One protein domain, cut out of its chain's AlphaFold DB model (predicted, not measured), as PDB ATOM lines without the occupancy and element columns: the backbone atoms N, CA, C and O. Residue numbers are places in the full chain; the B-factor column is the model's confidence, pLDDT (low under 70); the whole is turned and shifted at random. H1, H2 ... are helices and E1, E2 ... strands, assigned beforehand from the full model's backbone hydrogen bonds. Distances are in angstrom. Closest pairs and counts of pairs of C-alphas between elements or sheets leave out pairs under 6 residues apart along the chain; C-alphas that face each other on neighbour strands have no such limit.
ATOM      1  N   LEU A   2      35.184 -47.034 -51.973       81.62
ATOM      2  CA  LEU A   2      36.015 -45.886 -51.581       81.62
ATOM      3  C   LEU A   2      35.582 -45.221 -50.256       81.62
ATOM      4  O   LEU A   2      36.414 -44.929 -49.409       81.62
ATOM      5  N   GLU A   3      34.274 -45.091 -50.020       86.00
ATOM      6  CA  GLU A   3      33.713 -44.541 -48.772       86.00
ATOM      7  C   GLU A   3      34.181 -45.295 -47.515       86.00
ATOM      8  O   GLU A   3      34.554 -44.696 -46.507       86.00
ATOM      9  N   ARG A   4      34.232 -46.632 -47.592       85.94
ATOM     10  CA  ARG A   4      34.683 -47.477 -46.479       85.94
ATOM     11  C   ARG A   4      36.166 -47.262 -46.177       85.94
ATOM     12  O   ARG A   4      36.541 -47.294 -45.009       85.94
ATOM     13  N   LEU A   5      36.981 -47.033 -47.209       90.81
ATOM     14  CA  LEU A   5      38.405 -46.738 -47.061       90.81
ATOM     15  C   LEU A   5      38.608 -45.372 -46.396       90.81
ATOM     16  O   LEU A   5      39.299 -45.303 -45.385       90.81
ATOM     17  N   TYR A   6      37.937 -44.321 -46.879       92.12
ATOM     18  CA  TYR A   6      38.033 -42.988 -46.274       92.12
ATOM     19  C   TYR A   6      37.612 -42.981 -44.809       92.12
ATOM     20  O   TYR A   6      38.331 -42.447 -43.966       92.12
ATOM     21  N   ARG A   7      36.487 -43.629 -44.481       92.81
ATOM     22  CA  ARG A   7      36.031 -43.718 -43.090       92.81
ATOM     23  C   ARG A   7      37.055 -44.433 -42.213       92.81
ATOM     24  O   ARG A   7      37.308 -43.986 -41.100       92.81
ATOM     25  N   GLN A   8      37.645 -45.520 -42.706       92.81
ATOM     26  CA  GLN A   8      38.672 -46.246 -41.965       92.81
ATOM     27  C   GLN A   8      39.897 -45.363 -41.707       92.81
ATOM     28  O   GLN A   8      40.354 -45.286 -40.573       92.81
ATOM     29  N   THR A   9      40.383 -44.660 -42.732       91.38
ATOM     30  CA  THR A   9      41.545 -43.773 -42.624       91.38
ATOM     31  C   THR A   9      41.291 -42.617 -41.661       91.38
ATOM     32  O   THR A   9      42.137 -42.348 -40.815       91.38
ATOM     33  N   ILE A  10      40.130 -41.961 -41.725       92.06
ATOM     34  CA  ILE A  10      39.785 -40.861 -40.809       92.06
ATOM     35  C   ILE A  10      39.757 -41.358 -39.359       92.06
ATOM     36  O   ILE A  10      40.339 -40.735 -38.474       92.06
ATOM     37  N   MET A  11      39.120 -42.508 -39.118       94.12
ATOM     38  CA  MET A  11      39.009 -43.082 -37.773       94.12
ATOM     39  C   MET A  11      40.356 -43.542 -37.214       94.12
ATOM     40  O   MET A  11      40.564 -43.474 -36.005       94.12
ATOM     41  N   ASP A  12      41.257 -44.008 -38.075       94.69
ATOM     42  CA  ASP A  12      42.627 -44.361 -37.705       94.69
ATOM     43  C   ASP A  12      43.400 -43.130 -37.208       94.69
ATOM     44  O   ASP A  12      43.885 -43.129 -36.080       94.69
ATOM     45  N   HIS A  13      43.401 -42.038 -37.981       92.19
ATOM     46  CA  HIS A  13      44.081 -40.791 -37.600       92.19
ATOM     47  C   HIS A  13      43.479 -40.154 -36.346       92.19
ATOM     48  O   HIS A  13      44.207 -39.590 -35.539       92.19
ATOM     49  N   TYR A  14      42.162 -40.263 -36.159       91.38
ATOM     50  CA  TYR A  14      41.506 -39.776 -34.947       91.38
ATOM     51  C   TYR A  14      41.971 -40.534 -33.693       91.38
ATOM     52  O   TYR A  14      42.144 -39.941 -32.633       91.38
ATOM     53  N   LYS A  15      42.167 -41.855 -33.798       93.44
ATOM     54  CA  LYS A  15      42.579 -42.700 -32.665       93.44
ATOM     55  C   LYS A  15      44.081 -42.666 -32.410       93.44
ATOM     56  O   LYS A  15      44.500 -42.813 -31.265       93.44
ATOM     57  N   GLN A  16      44.874 -42.537 -33.467       93.31
ATOM     58  CA  GLN A  16      46.331 -42.523 -33.430       93.31
ATOM     59  C   GLN A  16      46.828 -41.304 -34.207       93.31
ATOM     60  O   GLN A  16      47.275 -41.434 -35.353       93.31
ATOM     61  N   PRO A  17      46.707 -40.102 -33.615       90.19
ATOM     62  CA  PRO A  17      47.155 -38.890 -34.267       90.19
ATOM     63  C   PRO A  17      48.669 -38.968 -34.456       90.19
ATOM     64  O   PRO A  17      49.429 -39.243 -33.526       90.19
ATOM     65  N   ARG A  18      49.099 -38.777 -35.700       92.12
ATOM     66  CA  ARG A  18      50.517 -38.680 -36.050       92.12
ATOM     67  C   ARG A  18      50.962 -37.255 -35.780       92.12
ATOM     68  O   ARG A  18      50.152 -36.345 -35.934       92.12
ATOM     69  N   ASN A  19      52.223 -37.089 -35.398       90.94
ATOM     70  CA  ASN A  19      52.805 -35.783 -35.109       90.94
ATOM     71  C   ASN A  19      51.960 -35.000 -34.094       90.94
ATOM     72  O   ASN A  19      51.548 -33.881 -34.340       90.94
ATOM     73  N   TYR A  20      51.632 -35.628 -32.967       90.69
ATOM     74  CA  TYR A  20      50.845 -35.003 -31.909       90.69
ATOM     75  C   TYR A  20      51.741 -34.671 -30.723       90.69
ATOM     76  O   TYR A  20      52.382 -35.558 -30.157       90.69
ATOM     77  N   GLY A  21      51.766 -33.403 -30.319       91.00
ATOM     78  CA  GLY A  21      52.581 -32.949 -29.201       91.00
ATOM     79  C   GLY A  21      53.004 -31.498 -29.358       91.00
ATOM     80  O   GLY A  21      52.206 -30.648 -29.740       91.00
ATOM     81  N   LYS A  22      54.262 -31.221 -29.025       90.19
ATOM     82  CA  LYS A  22      54.901 -29.924 -29.237       90.19
ATOM     83  C   LYS A  22      56.310 -30.154 -29.754       90.19
ATOM     84  O   LYS A  22      56.983 -31.058 -29.257       90.19
ATOM     85  N   LEU A  23      56.756 -29.314 -30.680       92.25
ATOM     86  CA  LEU A  23      58.176 -29.220 -30.996       92.25
ATOM     87  C   LEU A  23      58.853 -28.397 -29.890       92.25
ATOM     88  O   LEU A  23      58.349 -27.338 -29.518       92.25
ATOM     89  N   THR A  24      59.942 -28.912 -29.318       88.06
ATOM     90  CA  THR A  24      60.714 -28.228 -28.260       88.06
ATOM     91  C   THR A  24      61.924 -27.476 -28.803       88.06
ATOM     92  O   THR A  24      62.729 -26.999 -28.015       88.06
ATOM     93  N   ASP A  25      62.082 -27.445 -30.124       89.31
ATOM     94  CA  ASP A  25      63.149 -26.705 -30.785       89.31
ATOM     95  C   ASP A  25      62.922 -25.194 -30.612       89.31
ATOM     96  O   ASP A  25      61.784 -24.725 -30.714       89.31
ATOM     97  N   ASP A  26      63.985 -24.447 -30.330       85.88
ATOM     98  CA  ASP A  26      63.914 -22.997 -30.130       85.88
ATOM     99  C   ASP A  26      63.641 -22.257 -31.452       85.88
ATOM    100  O   ASP A  26      63.029 -21.187 -31.442       85.88
ATOM    101  N   ASP A  27      64.015 -22.856 -32.590       91.19
ATOM    102  CA  ASP A  27      63.750 -22.329 -33.932       91.19
ATOM    103  C   ASP A  27      62.368 -22.756 -34.470       91.19
ATOM    104  O   ASP A  27      61.988 -22.433 -35.602       91.19
ATOM    105  N   ALA A  28      61.574 -23.472 -33.664       93.00
ATOM    106  CA  ALA A  28      60.233 -23.897 -34.037       93.00
ATOM    107  C   ALA A  28      59.276 -22.704 -34.177       93.00
ATOM    108  O   ALA A  28      59.025 -21.941 -33.242       93.00
ATOM    109  N   ILE A  29      58.618 -22.611 -35.327       93.75
ATOM    110  CA  ILE A  29      57.523 -21.672 -35.548       93.75
ATOM    111  C   ILE A  29      56.264 -22.224 -34.879       93.75
ATOM    112  O   ILE A  29      55.865 -23.358 -35.143       93.75
ATOM    113  N   VAL A  30      55.607 -21.409 -34.048       95.12
ATOM    114  CA  VAL A  30      54.373 -21.775 -33.331       95.12
ATOM    115  C   VAL A  30      53.187 -20.966 -33.858       95.12
ATOM    116  O   VAL A  30      53.137 -19.745 -33.709       95.12
ATOM    117  N   LEU A  31      52.203 -21.649 -34.440       94.00
ATOM    118  CA  LEU A  31      51.024 -21.059 -35.071       94.00
ATOM    119  C   LEU A  31      49.738 -21.525 -34.372       94.00
ATOM    120  O   LEU A  31      49.233 -22.615 -34.654       94.00
ATOM    121  N   PRO A  32      49.166 -20.715 -33.466       94.50
ATOM    122  CA  PRO A  32      47.850 -20.989 -32.912       94.50
ATOM    123  C   PRO A  32      46.752 -20.658 -33.934       94.50
ATOM    124  O   PRO A  32      46.720 -19.574 -34.515       94.50
ATOM    125  N   TYR A  33      45.804 -21.575 -34.104       94.50
ATOM    126  CA  TYR A  33      44.620 -21.414 -34.938       94.50
ATOM    127  C   TYR A  33      43.350 -21.719 -34.142       94.50
ATOM    128  O   TYR A  33      43.303 -22.633 -33.317       94.50
ATOM    129  N   LYS A  34      42.292 -20.957 -34.422       94.19
ATOM    130  CA  LYS A  34      40.961 -21.172 -33.860       94.19
ATOM    131  C   LYS A  34      39.918 -21.113 -34.967       94.19
ATOM    132  O   LYS A  34      39.817 -20.105 -35.658       94.19
ATOM    133  N   ASN A  35      39.106 -22.159 -35.078       92.44
ATOM    134  CA  ASN A  35      37.921 -22.194 -35.923       92.44
ATOM    135  C   ASN A  35      36.715 -21.639 -35.136       92.44
ATOM    136  O   ASN A  35      36.186 -22.338 -34.269       92.44
ATOM    137  N   PRO A  36      36.246 -20.404 -35.396       88.62
ATOM    138  CA  PRO A  36      35.179 -19.783 -34.607       88.62
ATOM    139  C   PRO A  36      33.803 -20.427 -34.818       88.62
ATOM    140  O   PRO A  36      32.927 -20.254 -33.977       88.62
ATOM    141  N   THR A  37      33.607 -21.165 -35.911       93.12
ATOM    142  CA  THR A  37      32.313 -21.767 -36.256       93.12
ATOM    143  C   THR A  37      32.020 -23.005 -35.414       93.12
ATOM    144  O   THR A  37      30.906 -23.168 -34.925       93.12
ATOM    145  N   CYS A  38      33.023 -23.866 -35.232       90.62
ATOM    146  CA  CYS A  38      32.889 -25.130 -34.501       90.62
ATOM    147  C   CYS A  38      33.563 -25.094 -33.123       90.62
ATOM    148  O   CYS A  38      33.318 -25.965 -32.294       90.62
ATOM    149  N   GLY A  39      34.397 -24.081 -32.866       90.81
ATOM    150  CA  GLY A  39      35.148 -23.934 -31.622       90.81
ATOM    151  C   GLY A  39      36.478 -24.689 -31.589       90.81
ATOM    152  O   GLY A  39      37.125 -24.676 -30.544       90.81
ATOM    153  N   ASP A  40      36.902 -25.312 -32.694       94.62
ATOM    154  CA  ASP A  40      38.162 -26.061 -32.747       94.62
ATOM    155  C   ASP A  40      39.355 -25.140 -32.480       94.62
ATOM    156  O   ASP A  40      39.435 -24.027 -33.010       94.62
ATOM    157  N   VAL A  41      40.302 -25.619 -31.679       94.06
ATOM    158  CA  VAL A  41      41.563 -24.935 -31.394       94.06
ATOM    159  C   VAL A  41      42.698 -25.887 -31.732       94.06
ATOM    160  O   VAL A  41      42.685 -27.043 -31.315       94.06
ATOM    161  N   MET A  42      43.679 -25.391 -32.473       93.94
ATOM    162  CA  MET A  42      44.866 -26.137 -32.871       93.94
ATOM    163  C   MET A  42      46.098 -25.257 -32.678       93.94
ATOM    164  O   MET A  42      46.023 -24.039 -32.823       93.94
ATOM    165  N   ILE A  43      47.232 -25.866 -32.354       94.81
ATOM    166  CA  ILE A  43      48.534 -25.203 -32.376       94.81
ATOM    167  C   ILE A  43      49.409 -26.040 -33.291       94.81
ATOM    168  O   ILE A  43      49.561 -27.228 -33.034       94.81
ATOM    169  N   LEU A  44      49.927 -25.420 -34.346       94.25
ATOM    170  CA  LEU A  44      50.868 -26.041 -35.265       94.25
ATOM    171  C   LEU A  44      52.281 -25.580 -34.913       94.25
ATOM    172  O   LEU A  44      52.542 -24.380 -34.840       94.25
ATOM    173  N   TYR A  45      53.174 -26.532 -34.713       96.38
ATOM    174  CA  TYR A  45      54.607 -26.352 -34.567       96.38
ATOM    175  C   TYR A  45      55.278 -26.757 -35.879       96.38
ATOM    176  O   TYR A  45      54.942 -27.794 -36.445       96.38
ATOM    177  N   MET A  46      56.220 -25.963 -36.383       95.19
ATOM    178  CA  MET A  46      56.895 -26.253 -37.649       95.19
ATOM    179  C   MET A  46      58.351 -25.802 -37.617       95.19
ATOM    180  O   MET A  46      58.636 -24.680 -37.210       95.19
ATOM    181  N   LEU A  47      59.255 -26.652 -38.097       95.12
ATOM    182  CA  LEU A  47      60.649 -26.304 -38.346       95.12
ATOM    183  C   LEU A  47      60.863 -26.103 -39.847       95.12
ATOM    184  O   LEU A  47      60.576 -26.996 -40.650       95.12
ATOM    185  N   LEU A  48      61.370 -24.929 -40.218       94.56
ATOM    186  CA  LEU A  48      61.669 -24.562 -41.599       94.56
ATOM    187  C   LEU A  48      63.173 -24.375 -41.781       94.56
ATOM    188  O   LEU A  48      63.819 -23.692 -40.992       94.56
ATOM    189  N   GLN A  49      63.708 -24.927 -42.865       94.94
ATOM    190  CA  GLN A  49      65.080 -24.696 -43.300       94.94
ATOM    191  C   GLN A  49      65.112 -24.583 -44.824       94.94
ATOM    192  O   GLN A  49      64.620 -25.481 -45.503       94.94
ATOM    193  N   ASP A  50      65.687 -23.493 -45.346       93.25
ATOM    194  CA  ASP A  50      65.821 -23.233 -46.788       93.25
ATOM    195  C   ASP A  50      64.491 -23.414 -47.552       93.25
ATOM    196  O   ASP A  50      64.413 -24.110 -48.565       93.25
ATOM    197  N   ASP A  51      63.414 -22.840 -47.003       92.00
ATOM    198  CA  ASP A  51      62.032 -22.953 -47.497       92.00
ATOM    199  C   ASP A  51      61.455 -24.388 -47.542       92.00
ATOM    200  O   ASP A  51      60.389 -24.624 -48.113       92.00
ATOM    201  N   CYS A  52      62.113 -25.357 -46.896       94.69
ATOM    202  CA  CYS A  52      61.636 -26.731 -46.737       94.69
ATOM    203  C   CYS A  52      61.190 -27.016 -45.296       94.69
ATOM    204  O   CYS A  52      61.883 -26.670 -44.337       94.69
ATOM    205  N   ILE A  53      60.057 -27.711 -45.144       94.19
ATOM    206  CA  ILE A  53      59.591 -28.211 -43.843       94.19
ATOM    207  C   ILE A  53      60.449 -29.406 -43.442       94.19
ATOM    208  O   ILE A  53      60.437 -30.432 -44.120       94.19
ATOM    209  N   GLN A  54      61.173 -29.263 -42.336       94.94
ATOM    210  CA  GLN A  54      61.991 -30.332 -41.766       94.94
ATOM    211  C   GLN A  54      61.189 -31.176 -40.775       94.94
ATOM    212  O   GLN A  54      61.305 -32.400 -40.777       94.94
ATOM    213  N   ASP A  55      60.343 -30.533 -39.967       92.62
ATOM    214  CA  ASP A  55      59.445 -31.210 -39.031       92.62
ATOM    215  C   ASP A  55      58.177 -30.383 -38.781       92.62
ATOM    216  O   ASP A  55      58.172 -29.158 -38.937       92.62
ATOM    217  N   GLN A  56      57.089 -31.056 -38.412       91.44
ATOM    218  CA  GLN A  56      55.798 -30.440 -38.123       91.44
ATOM    219  C   GLN A  56      55.003 -31.279 -37.122       91.44
ATOM    220  O   GLN A  56      54.855 -32.491 -37.310       91.44
ATOM    221  N   ILE A  57      54.458 -30.620 -36.100       90.75
ATOM    222  CA  ILE A  57      53.639 -31.209 -35.030       90.75
ATOM    223  C   ILE A  57      52.375 -30.380 -34.831       90.75
ATOM    224  O   ILE A  57      52.510 -29.156 -34.628       90.75
TER     225      ILE A  57
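Overview. This is residues 2 to 57 of the 57 residues of the protein "NifU_N domain-containing protein" of Paenibacillus terrae (strain HPL-003) (UniProt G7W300). One helix, H1, sticks out on a long link from a strongly twisted three-stranded sheet, the hairpin E1 and E2 with short E3 folded back along the end of E2. The 56 printed residues hold H1, E1, E2 and E3 in that order, class mixed. The sheet, order E1 E2 E3, is a meander, each strand the antiparallel neighbour of the one before. The whole is loose, radius of gyration of the C-alphas 14.5 A, spanning 40 by 26 by 19 A.

Along the chain. Find C-alpha 2 at (36.015, -45.886, -51.581); from there H1 runs 20.3 A to residue 15. E1, residues 29 to 34, covers 16.7 A, and E2, residues 41 to 49, 26.4 A. E3, residues 52 to 56, covers 11.0 A to C-alpha 56 at (55.798, -30.440, -38.123).

Arrangement. In H1 every O i to N i+4 pair is within hydrogen-bond range; H1 is not on the sheet. In hairpin E1 and E2, at 156 degrees, find N 31 and O 44 within hydrogen-bond range, 2.8 A. In hairpin E2 and E3, at 140 degrees, N 47 and O 55 are within it, 2.9 A.

Size, cuts and confidence. The farthest C-alphas, of Leu 2 and Asp 26, are 42.0 A apart. The H1 to E1 link is long, 13 residues. The printed part has no cut, and no printed residue is under pLDDT 70.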